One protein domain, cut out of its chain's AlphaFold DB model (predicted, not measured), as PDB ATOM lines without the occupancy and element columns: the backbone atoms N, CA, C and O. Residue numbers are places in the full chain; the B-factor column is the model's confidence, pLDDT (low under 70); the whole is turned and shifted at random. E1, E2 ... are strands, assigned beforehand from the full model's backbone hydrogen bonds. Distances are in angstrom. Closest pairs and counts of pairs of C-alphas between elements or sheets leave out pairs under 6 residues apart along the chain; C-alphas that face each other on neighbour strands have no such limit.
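Overview. This is residues 44 to 122 of the 171 residues of an uncharacterized protein of Oryzias latipes (UniProt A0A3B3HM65). Little regular structure: a narrow, twisted ribbon of three strands side by side, E1, E2 and E3, has a long loop, residues 60 to 80, at one end, and residues 105 to 122 fold back beside E3. The printed part has 79 residues, 21 in named elements: no named helix, antiparallel sheet E1 - E2 - E3, in chain order, class all strand. It is loose, radius of gyration of the C-alphas 15.7 A, spanning 45 by 25 by 23 A.

Along the chain. E1, residues 55 to 59, 12.9 A long, begins at C-alpha 55 (22.181, 19.950, 41.054). E2, residues 81 to 88, is 23.1 A long. E3, residues 97 to 104, 22.6 A long, ends at C-alpha 104 (25.960, 24.951, 22.615).

Arrangement. The strands form a meander, each the antiparallel neighbour of the one before. In hairpin E1 and E2, at 159 degrees, N 57 and O 85 are within hydrogen-bond range, 2.9 A. In hairpin E2 and E3, at 157 degrees, N 84 and O 101 are, 2.9 A. Residues 99 to 100 pair antiparallel with 117 to 118.

Size, cuts and confidence. The farthest C-alphas, Gly 71 and Pro 92, are 46.9 A apart. Link E1 to E2 is long. The printed part has no cut. pLDDT is under 70 at residues 44 to 53, 63 to 78 and 121 to 122.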
ATOM      1  N   GLY A  44      26.684  13.936  41.976       41.28
ATOM      2  CA  GLY A  44      26.267  14.417  40.657       41.28
ATOM      3  C   GLY A  44      27.489  14.874  39.863       41.28
ATOM      4  O   GLY A  44      28.385  15.460  40.458       41.28
ATOM      5  N   PHE A  45      27.539  14.534  38.563       42.47
ATOM      6  CA  PHE A  45      28.549  14.906  37.546       42.47
ATOM      7  C   PHE A  45      29.758  15.693  38.075       42.47
ATOM      8  O   PHE A  45      29.581  16.878  38.335       42.47
ATOM      9  N   PRO A  46      30.972  15.118  38.185       46.47
ATOM     10  CA  PRO A  46      32.105  15.816  38.787       46.47
ATOM     11  C   PRO A  46      32.474  17.062  37.972       46.47
ATOM     12  O   PRO A  46      32.995  16.956  36.864       46.47
ATOM     13  N   GLN A  47      32.221  18.252  38.521       45.22
ATOM     14  CA  GLN A  47      32.853  19.481  38.068       45.22
ATOM     15  C   GLN A  47      34.079  19.755  38.941       45.22
ATOM     16  O   GLN A  47      33.953  19.896  40.160       45.22
ATOM     17  N   PRO A  48      35.275  19.855  38.339       46.03
ATOM     18  CA  PRO A  48      36.464  20.286  39.053       46.03
ATOM     19  C   PRO A  48      36.275  21.725  39.554       46.03
ATOM     20  O   PRO A  48      36.173  22.647  38.749       46.03
ATOM     21  N   GLY A  49      36.239  21.923  40.874       51.62
ATOM     22  CA  GLY A  49      36.357  23.253  41.487       51.62
ATOM     23  C   GLY A  49      35.156  23.771  42.283       51.62
ATOM     24  O   GLY A  49      35.286  24.826  42.893       51.62
ATOM     25  N   LEU A  50      34.029  23.051  42.348       53.72
ATOM     26  CA  LEU A  50      32.900  23.413  43.218       53.72
ATOM     27  C   LEU A  50      32.822  22.451  44.417       53.72
ATOM     28  O   LEU A  50      32.317  21.337  44.275       53.72
ATOM     29  N   PRO A  51      33.343  22.831  45.602       50.09
ATOM     30  CA  PRO A  51      33.224  22.014  46.799       50.09
ATOM     31  C   PRO A  51      31.784  22.067  47.310       50.09
ATOM     32  O   PRO A  51      31.369  23.033  47.948       50.09
ATOM     33  N   GLY A  52      31.009  21.022  47.037       63.41
ATOM     34  CA  GLY A  52      29.689  20.864  47.622       63.41
ATOM     35  C   GLY A  52      28.708  20.111  46.744       63.41
ATOM     36  O   GLY A  52      28.930  19.834  45.572       63.41
ATOM     37  N   ALA A  53      27.588  19.806  47.374       68.94
ATOM     38  CA  ALA A  53      26.365  19.400  46.730       68.94
ATOM     39  C   ALA A  53      25.913  20.434  45.697       68.94
ATOM     40  O   ALA A  53      25.739  21.594  46.055       68.94
ATOM     41  N   TYR A  54      25.665  20.040  44.457       77.69
ATOM     42  CA  TYR A  54      24.934  20.873  43.505       77.69
ATOM     43  C   TYR A  54      24.061  19.994  42.619       77.69
ATOM     44  O   TYR A  54      24.367  18.824  42.382       77.69
ATOM     45  N   SER A  55      22.971  20.562  42.117       83.31
ATOM     46  CA  SER A  55      22.181  19.950  41.054       83.31
ATOM     47  C   SER A  55      22.391  20.698  39.744       83.31
ATOM     48  O   SER A  55      22.616  21.910  39.725       83.31
ATOM     49  N   ILE A  56      22.359  19.944  38.647       85.62
ATOM     50  CA  ILE A  56      22.471  20.471  37.291       85.62
ATOM     51  C   ILE A  56      21.140  20.236  36.581       85.62
ATOM     52  O   ILE A  56      20.639  19.112  36.563       85.62
ATOM     53  N   GLU A  57      20.603  21.279  35.957       89.31
ATOM     54  CA  GLU A  57      19.439  21.205  35.076       89.31
ATOM     55  C   GLU A  57      19.811  21.711  33.677       89.31
ATOM     56  O   GLU A  57      20.432  22.765  33.528       89.31
ATOM     57  N   LEU A  58      19.443  20.950  32.643       88.31
ATOM     58  CA  LEU A  58      19.652  21.332  31.248       88.31
ATOM     59  C   LEU A  58      18.358  21.932  30.707       88.31
ATOM     60  O   LEU A  58      17.333  21.256  30.633       88.31
ATOM     61  N   ILE A  59      18.417  23.197  30.305       87.56
ATOM     62  CA  ILE A  59      17.270  23.954  29.813       87.56
ATOM     63  C   ILE A  59      17.355  24.010  28.291       87.56
ATOM     64  O   ILE A  59      18.229  24.678  27.730       87.56
ATOM     65  N   TYR A  60      16.421  23.326  27.630       86.00
ATOM     66  CA  TYR A  60      16.264  23.342  26.177       86.00
ATOM     67  C   TYR A  60      15.136  24.299  25.782       86.00
ATOM     68  O   TYR A  60      13.971  24.028  26.075       86.00
ATOM     69  N   PRO A  61      15.432  25.400  25.074       78.25
ATOM     70  CA  PRO A  61      14.400  26.223  24.469       78.25
ATOM     71  C   PRO A  61      13.649  25.402  23.418       78.25
ATOM     72  O   PRO A  61      14.239  24.942  22.432       78.25
ATOM     73  N   HIS A  62      12.345  25.226  23.603       70.19
ATOM     74  CA  HIS A  62      11.501  24.627  22.578       70.19
ATOM     75  C   HIS A  62      11.382  25.579  21.386       70.19
ATOM     76  O   HIS A  62      11.087  26.763  21.549       70.19
ATOM     77  N   ARG A  63      11.596  25.057  20.174       64.31
ATOM     78  CA  ARG A  63      11.222  25.762  18.945       64.31
ATOM     79  C   ARG A  63       9.857  25.263  18.516       64.31
ATOM     80  O   ARG A  63       9.685  24.069  18.291       64.31
ATOM     81  N   PHE A  64       8.895  26.171  18.405       59.09
ATOM     82  CA  PHE A  64       7.604  25.846  17.815       59.09
ATOM     83  C   PHE A  64       7.770  25.724  16.295       59.09
ATOM     84  O   PHE A  64       8.254  26.670  15.662       59.09
ATOM     85  N   PRO A  65       7.385  24.590  15.686       54.81
ATOM     86  CA  PRO A  65       7.287  24.497  14.238       54.81
ATOM     87  C   PRO A  65       6.297  25.561  13.735       54.81
ATOM     88  O   PRO A  65       5.150  25.587  14.172       54.81
ATOM     89  N   GLY A  66       6.740  26.454  12.842       55.47
ATOM     90  CA  GLY A  66       5.860  27.423  12.168       55.47
ATOM     91  C   GLY A  66       5.690  28.805  12.822       55.47
ATOM     92  O   GLY A  66       4.761  29.520  12.458       55.47
ATOM     93  N   GLY A  67       6.555  29.214  13.758       55.91
ATOM     94  CA  GLY A  67       6.538  30.582  14.302       55.91
ATOM     95  C   GLY A  67       6.940  31.668  13.277       55.91
ATOM     96  O   GLY A  67       7.717  31.384  12.365       55.91
ATOM     97  N   PRO A  68       6.467  32.925  13.429       52.81
ATOM     98  CA  PRO A  68       6.631  34.003  12.439       52.81
ATOM     99  C   PRO A  68       8.084  34.463  12.228       52.81
ATOM    100  O   PRO A  68       8.386  35.133  11.243       52.81
ATOM    101  N   THR A  69       9.006  34.074  13.109       52.78
ATOM    102  CA  THR A  69      10.432  34.413  13.034       52.78
ATOM    103  C   THR A  69      11.240  33.254  12.435       52.78
ATOM    104  O   THR A  69      12.047  32.630  13.110       52.78
ATOM    105  N   GLY A  70      10.985  32.951  11.160       51.56
ATOM    106  CA  GLY A  70      11.939  32.326  10.233       51.56
ATOM    107  C   GLY A  70      12.508  30.934  10.563       51.56
ATOM    108  O   GLY A  70      13.456  30.787  11.328       51.56
ATOM    109  N   GLY A  71      12.059  29.927   9.804       52.00
ATOM    110  CA  GLY A  71      12.968  28.906   9.260       52.00
ATOM    111  C   GLY A  71      13.330  27.707  10.142       52.00
ATOM    112  O   GLY A  71      14.478  27.270  10.125       52.00
ATOM    113  N   ALA A  72      12.386  27.125  10.886       51.66
ATOM    114  CA  ALA A  72      12.632  25.820  11.501       51.66
ATOM    115  C   ALA A  72      12.496  24.695  10.456       51.66
ATOM    116  O   ALA A  72      11.412  24.460   9.921       51.66
ATOM    117  N   ASN A  73      13.596  23.990  10.178       53.56
ATOM    118  CA  ASN A  73      13.579  22.722   9.453       53.56
ATOM    119  C   ASN A  73      12.789  21.693  10.297       53.56
ATOM    120  O   ASN A  73      13.157  21.481  11.456       53.56
ATOM    121  N   PRO A  74      11.730  21.046   9.773       55.41
ATOM    122  CA  PRO A  74      10.866  20.132  10.535       55.41
ATOM    123  C   PRO A  74      11.581  18.886  11.093       55.41
ATOM    124  O   PRO A  74      10.973  18.103  11.816       55.41
ATOM    125  N   THR A  75      12.862  18.689  10.775       54.94
ATOM    126  CA  THR A  75      13.674  17.554  11.236       54.94
ATOM    127  C   THR A  75      14.375  17.755  12.583       54.94
ATOM    128  O   THR A  75      14.862  16.770  13.133       54.94
ATOM    129  N   GLN A  76      14.424  18.966  13.160       58.25
ATOM    130  CA  GLN A  76      15.022  19.179  14.490       58.25
ATOM    131  C   GLN A  76      14.012  19.725  15.512       58.25
ATOM    132  O   GLN A  76      13.791  20.934  15.575       58.25
ATOM    133  N   PRO A  77      13.433  18.855  16.364       61.09
ATOM    134  CA  PRO A  77      12.519  19.275  17.428       61.09
ATOM    135  C   PRO A  77      13.217  19.970  18.615       61.09
ATOM    136  O   PRO A  77      12.539  20.521  19.482       61.09
ATOM    137  N   PHE A  78      14.556  19.972  18.665       66.88
ATOM    138  CA  PHE A  78      15.343  20.517  19.777       66.88
ATOM    139  C   PHE A  78      16.256  21.661  19.322       66.88
ATOM    140  O   PHE A  78      16.900  21.576  18.276       66.88
ATOM    141  N   SER A  79      16.340  22.728  20.125       73.50
ATOM    142  CA  SER A  79      17.311  23.802  19.898       73.50
ATOM    143  C   SER A  79      18.739  23.287  20.076       73.50
ATOM    144  O   SER A  79      19.052  22.628  21.060       73.50
ATOM    145  N   SER A  80      19.627  23.674  19.159       81.50
ATOM    146  CA  SER A  80      21.079  23.455  19.275       81.50
ATOM    147  C   SER A  80      21.745  24.316  20.360       81.50
ATOM    148  O   SER A  80      22.904  24.113  20.696       81.50
ATOM    149  N   TYR A  81      21.006  25.272  20.922       85.69
ATOM    150  CA  TYR A  81      21.448  26.195  21.964       85.69
ATOM    151  C   TYR A  81      20.503  26.125  23.160       85.69
ATOM    152  O   TYR A  81      19.290  26.026  22.969       85.69
ATOM    153  N   GLY A  82      21.040  26.249  24.370       88.12
ATOM    154  CA  GLY A  82      20.267  26.409  25.602       88.12
ATOM    155  C   GLY A  82      21.162  26.751  26.783       88.12
ATOM    156  O   GLY A  82      22.170  27.438  26.609       88.12
ATOM    157  N   PHE A  83      20.790  26.309  27.983       89.81
ATOM    158  CA  PHE A  83      21.503  26.673  29.208       89.81
ATOM    159  C   PHE A  83      21.736  25.477  30.120       89.81
ATOM    160  O   PHE A  83      20.901  24.577  30.212       89.81
ATOM    161  N   ILE A  84      22.850  25.509  30.846       88.50
ATOM    162  CA  ILE A  84      23.087  24.656  32.007       88.50
ATOM    163  C   ILE A  84      22.859  25.505  33.255       88.50
ATOM    164  O   ILE A  84      23.549  26.507  33.450       88.50
ATOM    165  N   LYS A  85      21.900  25.109  34.096       90.25
ATOM    166  CA  LYS A  85      21.632  25.729  35.394       90.25
ATOM    167  C   LYS A  85      22.274  24.901  36.499       90.25
ATOM    168  O   LYS A  85      21.918  23.742  36.692       90.25
ATOM    169  N   TYR A  86      23.175  25.518  37.245       86.81
ATOM    170  CA  TYR A  86      23.722  24.977  38.483       86.81
ATOM    171  C   TYR A  86      22.923  25.526  39.651       86.81
ATOM    172  O   TYR A  86      22.759  26.738  39.735       86.81
ATOM    173  N   SER A  87      22.457  24.661  40.548       86.12
ATOM    174  CA  SER A  87      21.798  25.051  41.795       86.12
ATOM    175  C   SER A  87      22.624  24.567  42.978       86.12
ATOM    176  O   SER A  87      22.787  23.364  43.193       86.12
ATOM    177  N   ILE A  88      23.176  25.518  43.726       86.38
ATOM    178  CA  ILE A  88      23.982  25.266  44.918       86.38
ATOM    179  C   ILE A  88      23.080  25.516  46.132       86.38
ATOM    180  O   ILE A  88      22.683  26.665  46.362       86.38
ATOM    181  N   PRO A  89      22.725  24.472  46.904       82.56
ATOM    182  CA  PRO A  89      21.877  24.607  48.071       82.56
ATOM    183  C   PRO A  89      22.560  25.509  49.095       82.56
ATOM    184  O   PRO A  89      23.737  25.349  49.419       82.56
ATOM    185  N   GLN A  90      21.801  26.473  49.597       82.88
ATOM    186  CA  GLN A  90      22.233  27.353  50.672       82.88
ATOM    187  C   GLN A  90      21.679  26.848  52.014       82.88
ATOM    188  O   GLN A  90      20.743  26.046  52.037       82.88
ATOM    189  N   PRO A  91      22.242  27.297  53.148       83.38
ATOM    190  CA  PRO A  91      21.707  26.977  54.465       83.38
ATOM    191  C   PRO A  91      20.220  27.351  54.609       83.38
ATOM    192  O   PRO A  91      19.742  28.251  53.911       83.38
ATOM    193  N   PRO A  92      19.491  26.717  55.548       81.88
ATOM    194  CA  PRO A  92      18.095  27.046  55.820       81.88
ATOM    195  C   PRO A  92      17.874  28.555  55.990       81.88
ATOM    196  O   PRO A  92      18.653  29.239  56.652       81.88
ATOM    197  N   GLY A  93      16.809  29.074  55.377       82.69
ATOM    198  CA  GLY A  93      16.509  30.510  55.350       82.69
ATOM    199  C   GLY A  93      17.151  31.279  54.188       82.69
ATOM    200  O   GLY A  93      16.929  32.482  54.074       82.69
ATOM    201  N   ARG A  94      17.908  30.615  53.303       79.25
ATOM    202  CA  ARG A  94      18.447  31.197  52.064       79.25
ATOM    203  C   ARG A  94      18.011  30.393  50.840       79.25
ATOM    204  O   ARG A  94      17.906  29.172  50.894       79.25
ATOM    205  N   GLN A  95      17.761  31.090  49.734       85.31
ATOM    206  CA  GLN A  95      17.495  30.457  48.440       85.31
ATOM    207  C   GLN A  95      18.784  29.868  47.863       85.31
ATOM    208  O   GLN A  95      19.861  30.419  48.093       85.31
ATOM    209  N   SER A  96      18.673  28.773  47.109       85.00
ATOM    210  CA  SER A  96      19.813  28.212  46.383       85.00
ATOM    211  C   SER A  96      20.430  29.243  45.442       85.00
ATOM    212  O   SER A  96      19.730  30.046  44.823       85.00
ATOM    213  N   LEU A  97      21.754  29.202  45.319       85.56
ATOM    214  CA  LEU A  97      22.465  29.992  44.325       85.56
ATOM    215  C   LEU A  97      22.300  29.315  42.964       85.56
ATOM    216  O   LEU A  97      22.765  28.191  42.780       85.56
ATOM    217  N   GLU A  98      21.645  30.004  42.034       89.75
ATOM    218  CA  GLU A  98      21.445  29.530  40.668       89.75
ATOM    219  C   GLU A  98      22.384  30.251  39.700       89.75
ATOM    220  O   GLU A  98      22.402  31.483  39.665       89.75
ATOM    221  N   ILE A  99      23.150  29.487  38.917       87.81
ATOM    222  CA  ILE A  99      24.097  29.994  37.915       87.81
ATOM    223  C   ILE A  99      23.750  29.386  36.557       87.81
ATOM    224  O   ILE A  99      23.714  28.165  36.412       87.81
ATOM    225  N   PHE A 100      23.522  30.230  35.555       89.94
ATOM    226  CA  PHE A 100      23.112  29.845  34.210       89.94
ATOM    227  C   PHE A 100      24.258  30.069  33.225       89.94
ATOM    228  O   PHE A 100      24.655  31.208  32.973       89.94
ATOM    229  N   TYR A 101      24.752  28.984  32.633       90.06
ATOM    230  CA  TYR A 101      25.766  29.024  31.583       90.06
ATOM    231  C   TYR A 101      25.129  28.788  30.214       90.06
ATOM    232  O   TYR A 101      24.443  27.777  30.041       90.06
ATOM    233  N   PRO A 102      25.367  29.661  29.225       88.25
ATOM    234  CA  PRO A 102      24.954  29.405  27.854       88.25
ATOM    235  C   PRO A 102      25.728  28.211  27.297       88.25
ATOM    236  O   PRO A 102      26.955  28.134  27.407       88.25
ATOM    237  N   TYR A 103      25.001  27.272  26.706       85.75
ATOM    238  CA  TYR A 103      25.540  26.005  26.242       85.75
ATOM    239  C   TYR A 103      25.123  25.725  24.801       85.75
ATOM    240  O   TYR A 103      23.947  25.801  24.439       85.75
ATOM    241  N   ASP A 104      26.120  25.398  23.989       85.25
ATOM    242  CA  ASP A 104      25.960  24.951  22.615       85.25
ATOM    243  C   ASP A 104      25.958  23.418  22.618       85.25
ATOM    244  O   ASP A 104      26.983  22.780  22.871       85.25
ATOM    245  N   PHE A 105      24.793  22.824  22.358       81.75
ATOM    246  CA  PHE A 105      24.599  21.376  22.323       81.75
ATOM    247  C   PHE A 105      25.145  20.733  21.049       81.75
ATOM    248  O   PHE A 105      25.447  19.542  21.061       81.75
ATOM    249  N   SER A 106      25.305  21.495  19.963       81.56
ATOM    250  CA  SER A 106      25.946  20.991  18.745       81.56
ATOM    251  C   SER A 106      27.437  20.782  18.963       81.56
ATOM    252  O   SER A 106      27.998  19.786  18.520       81.56
ATOM    253  N   GLN A 107      28.073  21.719  19.664       84.25
ATOM    254  CA  GLN A 107      29.503  21.673  19.973       84.25
ATOM    255  C   GLN A 107      29.811  21.046  21.337       84.25
ATOM    256  O   GLN A 107      30.981  20.867  21.669       84.25
ATOM    257  N   GLN A 108      28.780  20.747  22.130       82.56
ATOM    258  CA  GLN A 108      28.880  20.248  23.502       82.56
ATOM    259  C   GLN A 108      29.794  21.113  24.386       82.56
ATOM    260  O   GLN A 108      30.608  20.607  25.164       82.56
ATOM    261  N   ARG A 109      29.662  22.442  24.286       81.88
ATOM    262  CA  ARG A 109      30.534  23.393  24.991       81.88
ATOM    263  C   ARG A 109      29.770  24.550  25.617       81.88
ATOM    264  O   ARG A 109      28.763  25.015  25.087       81.88
ATOM    265  N   ILE A 110      30.330  25.075  26.703       81.38
ATOM    266  CA  ILE A 110      29.918  26.366  27.255       81.38
ATOM    267  C   ILE A 110      30.375  27.468  26.296       81.38
ATOM    268  O   ILE A 110      31.516  27.476  25.816       81.38
ATOM    269  N   VAL A 111      29.475  28.403  26.019       82.31
ATOM    270  CA  VAL A 111      29.743  29.567  25.178       82.31
ATOM    271  C   VAL A 111      30.504  30.587  26.016       82.31
ATOM    272  O   VAL A 111      29.920  31.337  26.786       82.31
ATOM    273  N   GLN A 112      31.830  30.596  25.878       73.94
ATOM    274  CA  GLN A 112      32.719  31.425  26.705       73.94
ATOM    275  C   GLN A 112      32.541  32.936  26.488       73.94
ATOM    276  O   GLN A 112      32.884  33.723  27.361       73.94
ATOM    277  N   ASN A 113      31.988  33.345  25.343       75.31
ATOM    278  CA  ASN A 113      31.840  34.759  24.985       75.31
ATOM    279  C   ASN A 113      30.676  35.457  25.706       75.31
ATOM    280  O   ASN A 113      30.443  36.642  25.482       75.31
ATOM    281  N   LEU A 114      29.914  34.729  26.521       73.31
ATOM    282  CA  LEU A 114      28.765  35.253  27.243       73.31
ATOM    283  C   LEU A 114      28.974  35.013  28.742       73.31
ATOM    284  O   LEU A 114      29.230  33.870  29.136       73.31
ATOM    285  N   PRO A 115      28.875  36.060  29.582       79.12
ATOM    286  CA  PRO A 115      29.028  35.892  31.016       79.12
ATOM    287  C   PRO A 115      27.892  35.017  31.569       79.12
ATOM    288  O   PRO A 115      26.758  35.098  31.081       79.12
ATOM    289  N   PRO A 116      28.165  34.185  32.588       79.06
ATOM    290  CA  PRO A 116      27.115  33.447  33.267       79.06
ATOM    291  C   PRO A 116      26.155  34.408  33.969       79.06
ATOM    292  O   PRO A 116      26.564  35.430  34.521       79.06
ATOM    293  N   MET A 117      24.874  34.057  33.974       83.44
ATOM    294  CA  MET A 117      23.857  34.798  34.718       83.44
ATOM    295  C   MET A 117      23.670  34.160  36.095       83.44
ATOM    296  O   MET A 117      23.709  32.938  36.218       83.44
ATOM    297  N   SER A 118      23.459  34.972  37.127       83.12
ATOM    298  CA  SER A 118      23.224  34.517  38.501       83.12
ATOM    299  C   SER A 118      21.976  35.182  39.069       83.12
ATOM    300  O   SER A 118      21.692  36.333  38.745       83.12
ATOM    301  N   ASN A 119      21.251  34.476  39.937       81.44
ATOM    302  CA  ASN A 119      20.087  35.028  40.639       81.44
ATOM    303  C   ASN A 119      20.469  35.920  41.845       81.44
ATOM    304  O   ASN A 119      19.613  36.346  42.616       81.44
ATOM    305  N   GLN A 120      21.760  36.192  42.060       75.81
ATOM    306  CA  GLN A 120      22.181  37.123  43.105       75.81
ATOM    307  C   GLN A 120      22.156  38.577  42.624       75.81
ATOM    308  O   GLN A 120      22.547  38.857  41.490       75.81
ATOM    309  N   PRO A 121      21.745  39.521  43.490       64.44
ATOM    310  CA  PRO A 121      21.880  40.933  43.185       64.44
ATOM    311  C   PRO A 121      23.357  41.276  42.977       64.44
ATOM    312  O   PRO A 121      24.198  40.971  43.823       64.44
ATOM    313  N   ILE A 122      23.656  41.930  41.853       58.12
ATOM    314  CA  ILE A 122      24.964  42.524  41.565       58.12
ATOM    315  C   ILE A 122      25.135  43.681  42.555       58.12
ATOM    316  O   ILE A 122      24.643  44.785  42.325       58.12
TER     317      ILE A 122